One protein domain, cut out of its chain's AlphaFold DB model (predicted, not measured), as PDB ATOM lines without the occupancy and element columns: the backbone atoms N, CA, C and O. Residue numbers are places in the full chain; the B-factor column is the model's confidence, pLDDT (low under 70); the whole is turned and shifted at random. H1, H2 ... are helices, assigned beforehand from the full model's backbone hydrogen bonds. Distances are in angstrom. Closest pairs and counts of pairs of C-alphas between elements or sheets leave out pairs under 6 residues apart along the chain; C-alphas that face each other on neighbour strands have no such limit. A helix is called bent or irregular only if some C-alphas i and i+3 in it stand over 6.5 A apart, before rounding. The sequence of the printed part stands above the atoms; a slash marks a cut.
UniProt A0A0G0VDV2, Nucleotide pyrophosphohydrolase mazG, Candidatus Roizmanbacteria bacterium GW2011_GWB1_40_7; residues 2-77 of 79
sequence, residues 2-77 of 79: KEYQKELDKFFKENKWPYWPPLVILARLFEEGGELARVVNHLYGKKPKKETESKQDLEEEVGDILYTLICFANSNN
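What this domain is: This is residues 2 to 77 of the 79 residues of the protein "Nucleotide pyrophosphohydrolase mazG" of Candidatus Roizmanbacteria bacterium GW2011_GWB1_40_7 (UniProt A0A0G0VDV2). A long helical hairpin makes the body of this domain: H2 and H3 lie side by side and run opposite ways, and a shorter helix, H1, lies crosswise on the late residues of H3, on the side of H3 away from H2. At the other end of the hairpin the long link of residues 45 to 57 loops round from the last residue of H2 to the first of H3. The printed part has 76 residues with three named helices, in the order H1, H2, H3 along the chain, and no named strand; the class is all helix. The whole is loose, with a radius of gyration of the C-alphas of 14.9 A, and elongated, spanning 42 by 22 by 21 A along its three main axes.

Where its parts are: Begin with the longest helix, H2, residues 22 to 44. Find C-alpha 22, of Pro 22, at (-18.482, -39.846, -37.333); from there the 23 residues run 31.9 A to C-alpha 44, of Tyr 44, at (-43.214, -48.562, -55.526), and x falls along the way. Next look at H3, residues 58 to 76, 19 residues with 27.4 A from first to last C-alpha. It begins at C-alpha 58, at (-40.318, -50.385, -44.852), and x now climbs again until C-alpha 76 at (-21.656, -34.239, -33.002). Then go back to the first printed residues for H1, residues 2 to 14, 13 residues from Lys 2 to Glu 14. Its first and last C-alphas are 18.1 A apart, and C-alpha 2 stands at (-34.889, -33.966, -29.061).

How they stand to each other: Start with the hairpin of H2 and H3. These two helices touch, with 23 pairs of C-alphas within 8 A. Look for the closest pair at Leu 36 of H2 and Glu 61 of H3, whose C-alphas are 5.1 A apart. Their lines stand at a shallow tilt of 19 degrees and they run opposite ways, with 10.5 A from centre to centre. From H3, move outward to H1. H1 touches H3 with 8 pairs of C-alphas within 8 A, and here you will find the C-alphas of Gln 5 and Ile 70 closest, at 5.8 A. H1 touches H3 with residues 4 to 9 alone, and H3 touches H1 with residues 70 to 74 alone. The lines of H1 and H3 are about perpendicular, at 75 degrees, and their centres are 12.5 A apart. H1 and H2 are apart, though they follow each other in the chain. In the backbone of H1, H2 and H3, every O i to N i+4 pair is within hydrogen-bond range. None of the three helices is bent or irregular.

The domain as a whole: The two C-alphas farthest apart are those of Lys 16, in the link after H1, and Lys 46, in the link after H2, at 44.9 A. The first and last printed C-alphas, those of Lys 2 and Asn 77, are 11.3 A apart. The printed part runs from residue 2 to residue 77 of a chain of 79 residues and has no cut. The link from H1 to H2 is short, with 7 residues between them. The link from H2 to H3 is long, with 13 residues, 45 to 57, whose C-alphas lie 13 to 24 A from the mean of all C-alphas. In the B-factor column you will find the pLDDT, the model's own confidence: its mean over the printed part is 94.2, and no printed residue is under 70.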
ATOM      1  N   LYS A   2     -35.587 -34.162 -30.356       94.00
ATOM      2  CA  LYS A   2     -34.889 -33.966 -29.061       94.00
ATOM      3  C   LYS A   2     -35.209 -35.006 -27.984       94.00
ATOM      4  O   LYS A   2     -34.335 -35.379 -27.214       94.00
ATOM      5  N   GLU A   3     -36.463 -35.441 -27.898       96.94
ATOM      6  CA  GLU A   3     -36.880 -36.494 -26.965       96.94
ATOM      7  C   GLU A   3     -36.178 -37.820 -27.278       96.94
ATOM      8  O   GLU A   3     -35.461 -38.336 -26.429       96.94
ATOM      9  N   TYR A   4     -36.261 -38.278 -28.529       97.06
ATOM     10  CA  TYR A   4     -35.580 -39.487 -28.997       97.06
ATOM     11  C   TYR A   4     -34.053 -39.399 -28.894       97.06
ATOM     12  O   TYR A   4     -33.414 -40.357 -28.481       97.06
ATOM     13  N   GLN A   5     -33.452 -38.245 -29.200       98.06
ATOM     14  CA  GLN A   5     -32.020 -38.012 -28.996       98.06
ATOM     15  C   GLN A   5     -31.621 -38.203 -27.527       98.06
ATOM     16  O   GLN A   5     -30.642 -38.895 -27.248       98.06
ATOM     17  N   LYS A   6     -32.394 -37.644 -26.585       98.00
ATOM     18  CA  LYS A   6     -32.156 -37.801 -25.140       98.00
ATOM     19  C   LYS A   6     -32.360 -39.235 -24.669       98.00
ATOM     20  O   LYS A   6     -31.594 -39.707 -23.836       98.00
ATOM     21  N   GLU A   7     -33.392 -39.906 -25.166       97.94
ATOM     22  CA  GLU A   7     -33.673 -41.303 -24.837       97.94
ATOM     23  C   GLU A   7     -32.526 -42.212 -25.289       97.94
ATOM     24  O   GLU A   7     -32.014 -43.004 -24.495       97.94
ATOM     25  N   LEU A   8     -32.047 -42.023 -26.521       97.00
ATOM     26  CA  LEU A   8     -30.947 -42.807 -27.073       97.00
ATOM     27  C   LEU A   8     -29.619 -42.531 -26.360       97.00
ATOM     28  O   LEU A   8     -28.882 -43.455 -26.033       97.00
ATOM     29  N   ASP A   9     -29.320 -41.263 -26.080       97.50
ATOM     30  CA  ASP A   9     -28.126 -40.868 -25.328       97.50
ATOM     31  C   ASP A   9     -28.144 -41.428 -23.898       97.50
ATOM     32  O   ASP A   9     -27.133 -41.936 -23.407       97.50
ATOM     33  N   LYS A  10     -29.311 -41.428 -23.244       98.12
ATOM     34  CA  LYS A  10     -29.495 -42.084 -21.947       98.12
ATOM     35  C   LYS A  10     -29.214 -43.586 -22.043       98.12
ATOM     36  O   LYS A  10     -28.439 -44.093 -21.233       98.12
ATOM     37  N   PHE A  11     -29.777 -44.272 -23.037       97.62
ATOM     38  CA  PHE A  11     -29.552 -45.702 -23.257       97.62
ATOM     39  C   PHE A  11     -28.063 -46.032 -23.466       97.62
ATOM     40  O   PHE A  11     -27.538 -46.952 -22.836       97.62
ATOM     41  N   PHE A  12     -27.343 -45.250 -24.275       97.38
ATOM     42  CA  PHE A  12     -25.900 -45.431 -24.484       97.38
ATOM     43  C   PHE A  12     -25.109 -45.240 -23.184       97.38
ATOM     44  O   PHE A  12     -24.241 -46.051 -22.854       97.38
ATOM     45  N   LYS A  13     -25.443 -44.206 -22.402       97.31
ATOM     46  CA  LYS A  13     -24.801 -43.920 -21.111       97.31
ATOM     47  C   LYS A  13     -25.036 -45.020 -20.079       97.31
ATOM     48  O   LYS A  13     -24.083 -45.420 -19.410       97.31
ATOM     49  N   GLU A  14     -26.259 -45.532 -19.962       98.31
ATOM     50  CA  GLU A  14     -26.603 -46.630 -19.042       98.31
ATOM     51  C   GLU A  14     -25.818 -47.909 -19.364       98.31
ATOM     52  O   GLU A  14     -25.315 -48.575 -18.458       98.31
ATOM     53  N   ASN A  15     -25.619 -48.192 -20.654       97.81
ATOM     54  CA  ASN A  15     -24.824 -49.324 -21.128       97.81
ATOM     55  C   ASN A  15     -23.308 -49.045 -21.185       97.81
ATOM     56  O   ASN A  15     -22.527 -49.949 -21.487       97.81
ATOM     57  N   LYS A  16     -22.866 -47.821 -20.857       97.50
ATOM     58  CA  LYS A  16     -21.465 -47.361 -20.941       97.50
ATOM     59  C   LYS A  16     -20.863 -47.510 -22.344       97.50
ATOM     60  O   LYS A  16     -19.666 -47.771 -22.485       97.50
ATOM     61  N   TRP A  17     -21.681 -47.346 -23.378       97.50
ATOM     62  CA  TRP A  17     -21.240 -47.419 -24.766       97.50
ATOM     63  C   TRP A  17     -20.865 -46.036 -25.296       97.50
ATOM     64  O   TRP A  17     -21.652 -45.096 -25.162       97.50
ATOM     65  N   PRO A  18     -19.679 -45.880 -25.910       96.31
ATOM     66  CA  PRO A  18     -19.375 -44.677 -26.664       96.31
ATOM     67  C   PRO A  18     -20.132 -44.692 -27.996       96.31
ATOM     68  O   PRO A  18     -20.363 -45.749 -28.583       96.31
ATOM     69  N   TYR A  19     -20.448 -43.509 -28.519       97.38
ATOM     70  CA  TYR A  19     -20.808 -43.393 -29.928       97.38
ATOM     71  C   TYR A  19     -19.620 -43.770 -30.817       97.38
ATOM     72  O   TYR A  19     -18.458 -43.533 -30.473       97.38
ATOM     73  N   TRP A  20     -19.915 -44.338 -31.985       96.38
ATOM     74  CA  TRP A  20     -18.898 -44.594 -32.998       96.38
ATOM     75  C   TRP A  20     -18.326 -43.288 -33.577       96.38
ATOM     76  O   TRP A  20     -18.979 -42.244 -33.523       96.38
ATOM     77  N   PRO A  21     -17.121 -43.328 -34.179       96.75
ATOM     78  CA  PRO A  21     -16.575 -42.180 -34.894       96.75
ATOM     79  C   PRO A  21     -17.508 -41.704 -36.024       96.75
ATOM     80  O   PRO A  21     -18.131 -42.544 -36.680       96.75
ATOM     81  N   PRO A  22     -17.545 -40.396 -36.347       94.56
ATOM     82  CA  PRO A  22     -18.482 -39.846 -37.333       94.56
ATOM     83  C   PRO A  22     -18.458 -40.541 -38.700       94.56
ATOM     84  O   PRO A  22     -19.506 -40.763 -39.295       94.56
ATOM     85  N   LEU A  23     -17.276 -40.941 -39.187       97.06
ATOM     86  CA  LEU A  23     -17.153 -41.650 -40.466       97.06
ATOM     87  C   LEU A  23     -17.774 -43.053 -40.440       97.06
ATOM     88  O   LEU A  23     -18.282 -43.504 -41.461       97.06
ATOM     89  N   VAL A  24     -17.759 -43.731 -39.291       98.00
ATOM     90  CA  VAL A  24     -18.385 -45.052 -39.133       98.00
ATOM     91  C   VAL A  24     -19.903 -44.912 -39.154       98.00
ATOM     92  O   VAL A  24     -20.575 -45.656 -39.860       98.00
ATOM     93  N   ILE A  25     -20.440 -43.913 -38.447       97.88
ATOM     94  CA  ILE A  25     -21.879 -43.625 -38.452       97.88
ATOM     95  C   ILE A  25     -22.336 -43.201 -39.856       97.88
ATOM     96  O   ILE A  25     -23.383 -43.643 -40.321       97.88
ATOM     97  N   LEU A  26     -21.535 -42.399 -40.566       97.38
ATOM     98  CA  LEU A  26     -21.829 -42.007 -41.946       97.38
ATOM     99  C   LEU A  26     -21.838 -43.211 -42.896       97.38
ATOM    100  O   LEU A  26     -22.733 -43.320 -43.726       97.38
ATOM    101  N   ALA A  27     -20.864 -44.118 -42.775       98.31
ATOM    102  CA  ALA A  27     -20.847 -45.346 -43.563       98.31
ATOM    103  C   ALA A  27     -22.097 -46.196 -43.297       98.31
ATOM    104  O   ALA A  27     -22.727 -46.648 -44.252       98.31
ATOM    105  N   ARG A  28     -22.503 -46.330 -42.024       98.12
ATOM    106  CA  ARG A  28     -23.738 -47.030 -41.657       98.12
ATOM    107  C   ARG A  28     -24.968 -46.366 -42.268       98.12
ATOM    108  O   ARG A  28     -25.792 -47.056 -42.842       98.12
ATOM    109  N   LEU A  29     -25.054 -45.035 -42.253       98.12
ATOM    110  CA  LEU A  29     -26.186 -44.311 -42.843       98.12
ATOM    111  C   LEU A  29     -26.371 -44.631 -44.335       98.12
ATOM    112  O   LEU A  29     -27.499 -44.759 -44.804       98.12
ATOM    113  N   PHE A  30     -25.275 -44.749 -45.088       98.25
ATOM    114  CA  PHE A  30     -25.343 -45.121 -46.502       98.25
ATOM    115  C   PHE A  30     -25.656 -46.603 -46.724       98.25
ATOM    116  O   PHE A  30     -26.269 -46.928 -47.739       98.25
ATOM    117  N   GLU A  31     -25.261 -47.478 -45.798       97.94
ATOM    118  CA  GLU A  31     -25.677 -48.883 -45.792       97.94
ATOM    119  C   GLU A  31     -27.204 -48.982 -45.660       97.94
ATOM    120  O   GLU A  31     -27.850 -49.442 -46.604       97.94
ATOM    121  N   GLU A  32     -27.783 -48.408 -44.598       97.50
ATOM    122  CA  GLU A  32     -29.243 -48.405 -44.380       97.50
ATOM    123  C   GLU A  32     -29.980 -47.668 -45.503       97.50
ATOM    124  O   GLU A  32     -31.067 -48.046 -45.930       97.50
ATOM    125  N   GLY A  33     -29.370 -46.615 -46.061       97.81
ATOM    126  CA  GLY A  33     -29.927 -45.901 -47.210       97.81
ATOM    127  C   GLY A  33     -30.060 -46.791 -48.447       97.81
ATOM    128  O   GLY A  33     -31.014 -46.646 -49.216       97.81
ATOM    129  N   GLY A  34     -29.129 -47.725 -48.637       96.75
ATOM    130  CA  GLY A  34     -29.202 -48.734 -49.688       96.75
ATOM    131  C   GLY A  34     -30.311 -49.758 -49.441       96.75
ATOM    132  O   GLY A  34     -31.022 -50.124 -50.384       96.75
ATOM    133  N   GLU A  35     -30.486 -50.190 -48.194       95.44
ATOM    134  CA  GLU A  35     -31.531 -51.138 -47.799       95.44
ATOM    135  C   GLU A  35     -32.934 -50.522 -47.931       95.44
ATOM    136  O   GLU A  35     -33.783 -51.064 -48.653       95.44
ATOM    137  N   LEU A  36     -33.127 -49.297 -47.433       96.38
ATOM    138  CA  LEU A  36     -34.342 -48.514 -47.648       96.38
ATOM    139  C   LEU A  36     -34.642 -48.325 -49.141       96.38
ATOM    140  O   LEU A  36     -35.771 -48.551 -49.591       96.38
ATOM    141  N   ALA A  37     -33.643 -47.941 -49.942       95.56
ATOM    142  CA  ALA A  37     -33.820 -47.763 -51.382       95.56
ATOM    143  C   ALA A  37     -34.277 -49.061 -52.069       95.56
ATOM    144  O   ALA A  37     -35.112 -49.028 -52.981       95.56
ATOM    145  N   ARG A  38     -33.769 -50.214 -51.620       93.00
ATOM    146  CA  ARG A  38     -34.181 -51.527 -52.124       93.00
ATOM    147  C   ARG A  38     -35.644 -51.813 -51.799       93.00
ATOM    148  O   ARG A  38     -36.382 -52.192 -52.710       93.00
ATOM    149  N   VAL A  39     -36.080 -51.592 -50.559       93.56
ATOM    150  CA  VAL A  39     -37.478 -51.810 -50.149       93.56
ATOM    151  C   VAL A  39     -38.430 -50.868 -50.878       93.56
ATOM    152  O   VAL A  39     -39.432 -51.318 -51.435       93.56
ATOM    153  N   VAL A  40     -38.094 -49.581 -50.978       94.31
ATOM    154  CA  VAL A  40     -38.886 -48.596 -51.733       94.31
ATOM    155  C   VAL A  40     -39.026 -49.012 -53.198       94.31
ATOM    156  O   VAL A  40     -40.120 -48.948 -53.759       94.31
ATOM    157  N   ASN A  41     -37.951 -49.496 -53.824       93.38
ATOM    158  CA  ASN A  41     -38.001 -49.968 -55.206       93.38
ATOM    159  C   ASN A  41     -38.834 -51.253 -55.372       93.38
ATOM    160  O   ASN A  41     -39.435 -51.447 -56.427       93.38
ATOM    161  N   HIS A  42     -38.903 -52.108 -54.349       92.00
ATOM    162  CA  HIS A  42     -39.788 -53.274 -54.348       92.00
ATOM    163  C   HIS A  42     -41.267 -52.901 -54.198       92.00
ATOM    164  O   HIS A  42     -42.111 -53.521 -54.840       92.00
ATOM    165  N   LEU A  43     -41.581 -51.907 -53.362       90.94
ATOM    166  CA  LEU A  43     -42.959 -51.495 -53.073       90.94
ATOM    167  C   LEU A  43     -43.551 -50.578 -54.147       90.94
ATOM    168  O   LEU A  43     -44.725 -50.699 -54.487       90.94
ATOM    169  N   TYR A  44     -42.744 -49.659 -54.673       92.69
ATOM    170  CA  TYR A  44     -43.214 -48.562 -55.526       92.69
ATOM    171  C   TYR A  44     -42.490 -48.491 -56.876       92.69
ATOM    172  O   TYR A  44     -42.858 -47.694 -57.740       92.69
ATOM    173  N   GLY A  45     -41.438 -49.290 -57.061       90.31
ATOM    174  CA  GLY A  45     -40.634 -49.315 -58.275       90.31
ATOM    175  C   GLY A  45     -41.058 -50.395 -59.267       90.31
ATOM    176  O   GLY A  45     -42.111 -51.017 -59.175       90.31
ATOM    177  N   LYS A  46     -40.204 -50.615 -60.271       86.19
ATOM    178  CA  LYS A  46     -40.466 -51.566 -61.369       86.19
ATOM    179  C   LYS A  46     -39.904 -52.964 -61.109       86.19
ATOM    180  O   LYS A  46     -40.057 -53.844 -61.954       86.19
ATOM    181  N   LYS A  47     -39.192 -53.160 -59.996       83.38
ATOM    182  CA  LYS A  47     -38.508 -54.415 -59.682       83.38
ATOM    183  C   LYS A  47     -39.248 -55.109 -58.538       83.38
ATOM    184  O   LYS A  47     -39.063 -54.700 -57.398       83.38
ATOM    185  N   PRO A  48     -40.066 -56.136 -58.811       80.12
ATOM    186  CA  PRO A  48     -40.744 -56.864 -57.749       80.12
ATOM    187  C   PRO A  48     -39.731 -57.609 -56.874       80.12
ATOM    188  O   PRO A  48     -38.688 -58.066 -57.356       80.12
ATOM    189  N   LYS A  49     -40.069 -57.740 -55.591       84.81
ATOM    190  CA  LYS A  49     -39.310 -58.530 -54.619       84.81
ATOM    191  C   LYS A  49     -39.294 -60.002 -55.035       84.81
ATOM    192  O   LYS A  49     -40.329 -60.546 -55.420       84.81
ATOM    193  N   LYS A  50     -38.136 -60.657 -54.956       84.62
ATOM    194  CA  LYS A  50     -38.039 -62.106 -55.197       84.62
ATOM    195  C   LYS A  50     -38.475 -62.869 -53.948       84.62
ATOM    196  O   LYS A  50     -38.151 -62.460 -52.840       84.62
ATOM    197  N   GLU A  51     -39.105 -64.029 -54.115       80.62
ATOM    198  CA  GLU A  51     -39.505 -64.889 -52.985       80.62
ATOM    199  C   GLU A  51     -38.315 -65.387 -52.149       80.62
ATOM    200  O   GLU A  51     -38.455 -65.683 -50.969       80.62
ATOM    201  N   THR A  52     -37.126 -65.445 -52.753       83.19
ATOM    202  CA  THR A  52     -35.878 -65.835 -52.084       83.19
ATOM    203  C   THR A  52     -35.230 -64.702 -51.287       83.19
ATOM    204  O   THR A  52     -34.210 -64.929 -50.642       83.19
ATOM    205  N   GLU A  53     -35.719 -63.462 -51.398       76.19
ATOM    206  CA  GLU A  53     -35.167 -62.331 -50.651       76.19
ATOM    207  C   GLU A  53     -35.753 -62.278 -49.242       76.19
ATOM    208  O   GLU A  53     -36.962 -62.428 -49.050       76.19
ATOM    209  N   SER A  54     -34.892 -62.006 -48.258       77.31
ATOM    210  CA  SER A  54     -35.284 -61.842 -46.862       77.31
ATOM    211  C   SER A  54     -36.419 -60.829 -46.698       77.31
ATOM    212  O   SER A  54     -36.603 -59.887 -47.487       77.31
ATOM    213  N   LYS A  55     -37.216 -61.012 -45.645       75.50
ATOM    214  CA  LYS A  55     -38.279 -60.073 -45.308       75.50
ATOM    215  C   LYS A  55     -37.668 -58.760 -44.800       75.50
ATOM    216  O   LYS A  55     -37.370 -58.657 -43.631       75.50
ATOM    217  N   GLN A  56     -37.477 -57.804 -45.702       81.06
ATOM    218  CA  GLN A  56     -37.236 -56.397 -45.377       81.06
ATOM    219  C   GLN A  56     -38.574 -55.648 -45.318       81.06
ATOM    220  O   GLN A  56     -39.380 -55.802 -46.252       81.06
ATOM    221  N   ASP A  57     -38.809 -54.909 -44.235       88.62
ATOM    222  CA  ASP A  57     -40.013 -54.111 -43.975       88.62
ATOM    223  C   ASP A  57     -39.685 -52.616 -44.060       88.62
ATOM    224  O   ASP A  57     -38.673 -52.172 -43.539       88.62
ATOM    225  N   LEU A  58     -40.545 -51.823 -44.702       94.00
ATOM    226  CA  LEU A  58     -40.318 -50.385 -44.852       94.00
ATOM    227  C   LEU A  58     -40.213 -49.674 -43.498       94.00
ATOM    228  O   LEU A  58     -39.468 -48.705 -43.385       94.00
ATOM    229  N   GLU A  59     -40.966 -50.128 -42.496       96.00
ATOM    230  CA  GLU A  59     -40.936 -49.536 -41.156       96.00
ATOM    231  C   GLU A  59     -39.564 -49.703 -40.488       96.00
ATOM    232  O   GLU A  59     -39.045 -48.747 -39.913       96.00
ATOM    233  N   GLU A  60     -38.961 -50.885 -40.623       95.31
ATOM    234  CA  GLU A  60     -37.645 -51.221 -40.067       95.31
ATOM    235  C   GLU A  60     -36.549 -50.360 -40.706       95.31
ATOM    236  O   GLU A  60     -35.856 -49.627 -40.006       95.31
ATOM    237  N   GLU A  61     -36.512 -50.311 -42.040       96.69
ATOM    238  CA  GLU A  61     -35.509 -49.544 -42.794       96.69
ATOM    239  C   GLU A  61     -35.585 -48.031 -42.511       96.69
ATOM    240  O   GLU A  61     -34.581 -47.319 -42.445       96.69
ATOM    241  N   VAL A  62     -36.801 -47.497 -42.338       97.62
ATOM    242  CA  VAL A  62     -36.987 -46.097 -41.928       97.62
ATOM    243  C   VAL A  62     -36.512 -45.893 -40.489       97.62
ATOM    244  O   VAL A  62     -35.895 -44.864 -40.191       97.62
ATOM    245  N   GLY A  63     -36.771 -46.858 -39.606       97.19
ATOM    246  CA  GLY A  63     -36.261 -46.881 -38.239       97.19
ATOM    247  C   GLY A  63     -34.736 -46.810 -38.187       97.19
ATOM    248  O   GLY A  63     -34.199 -45.972 -37.462       97.19
ATOM    249  N   ASP A  64     -34.046 -47.594 -39.012       97.12
ATOM    250  CA  ASP A  64     -32.582 -47.639 -39.062       97.12
ATOM    251  C   ASP A  64     -31.966 -46.319 -39.543       97.12
ATOM    252  O   ASP A  64     -30.982 -45.831 -38.968       97.12
ATOM    253  N   ILE A  65     -32.595 -45.654 -40.519       98.06
ATOM    254  CA  ILE A  65     -32.205 -44.299 -40.937       98.06
ATOM    255  C   ILE A  65     -32.354 -43.302 -39.789       98.06
ATOM    256  O   ILE A  65     -31.433 -42.528 -39.509       98.06
ATOM    257  N   LEU A  66     -33.508 -43.303 -39.116       97.75
ATOM    258  CA  LEU A  66     -33.777 -42.382 -38.013       97.75
ATOM    259  C   LEU A  66     -32.813 -42.619 -36.848       97.75
ATOM    260  O   LEU A  66     -32.234 -41.663 -36.331       97.75
ATOM    261  N   TYR A  67     -32.599 -43.879 -36.474       97.50
ATOM    262  CA  TYR A  67     -31.658 -44.289 -35.438       97.50
ATOM    263  C   TYR A  67     -30.233 -43.825 -35.755       97.50
ATOM    264  O   TYR A  67     -29.570 -43.201 -34.919       97.50
ATOM    265  N   THR A  68     -29.774 -44.068 -36.983       97.56
ATOM    266  CA  THR A  68     -28.412 -43.725 -37.405       97.56
ATOM    267  C   THR A  68     -28.203 -42.211 -37.452       97.56
ATOM    268  O   THR A  68     -27.173 -41.712 -36.992       97.56
ATOM    269  N   LEU A  69     -29.197 -41.451 -37.925       97.56
ATOM    270  CA  LEU A  69     -29.161 -39.985 -37.911       97.56
ATOM    271  C   LEU A  69     -29.165 -39.412 -36.491       97.56
ATOM    272  O   LEU A  69     -28.443 -38.454 -36.224       97.56
ATOM    273  N   ILE A  70     -29.931 -40.001 -35.567       97.88
ATOM    274  CA  ILE A  70     -29.918 -39.611 -34.151       97.88
ATOM    275  C   ILE A  70     -28.538 -39.876 -33.533       97.88
ATOM    276  O   ILE A  70     -27.993 -38.994 -32.872       97.88
ATOM    277  N   CYS A  71     -27.932 -41.040 -33.793       97.50
ATOM    278  CA  CYS A  71     -26.562 -41.336 -33.359       97.50
ATOM    279  C   CYS A  71     -25.558 -40.307 -33.905       97.50
ATOM    280  O   CYS A  71     -24.680 -39.830 -33.178       97.50
ATOM    281  N   PHE A  72     -25.693 -39.936 -35.180       97.56
ATOM    282  CA  PHE A  72     -24.839 -38.931 -35.807       97.56
ATOM    283  C   PHE A  72     -25.011 -37.552 -35.157       97.56
ATOM    284  O   PHE A  72     -24.019 -36.901 -34.834       97.56
ATOM    285  N   ALA A  73     -26.254 -37.128 -34.916       97.56
ATOM    286  CA  ALA A  73     -26.555 -35.856 -34.270       97.56
ATOM    287  C   ALA A  73     -25.995 -35.800 -32.840       97.56
ATOM    288  O   ALA A  73     -25.226 -34.892 -32.522       97.56
ATOM    289  N   ASN A  74     -26.273 -36.820 -32.022       96.94
ATOM    290  CA  ASN A  74     -25.796 -36.902 -30.641       96.94
ATOM    291  C   ASN A  74     -24.262 -36.893 -30.563       96.94
ATOM    292  O   ASN A  74     -23.689 -36.131 -29.788       96.94
ATOM    293  N   SER A  75     -23.586 -37.686 -31.404       96.50
ATOM    294  CA  SER A  75     -22.114 -37.745 -31.432       96.50
ATOM    295  C   SER A  75     -21.441 -36.428 -31.845       96.50
ATOM    296  O   SER A  75     -20.281 -36.206 -31.495       96.50
ATOM    297  N   ASN A  76     -22.155 -35.540 -32.547       96.19
ATOM    298  CA  ASN A  76     -21.656 -34.239 -33.002       96.19
ATOM    299  C   ASN A  76     -22.272 -33.048 -32.246       96.19
ATOM    300  O   ASN A  76     -21.970 -31.903 -32.578       96.19
ATOM    301  N   ASN A  77     -23.088 -33.294 -31.214       95.12
ATOM    302  CA  ASN A  77     -23.818 -32.272 -30.452       95.12
ATOM    303  C   ASN A  77     -24.719 -31.378 -31.333       95.12
ATOM    304  O   ASN A  77     -24.752 -30.158 -31.166       95.12
TER     305      ASN A  77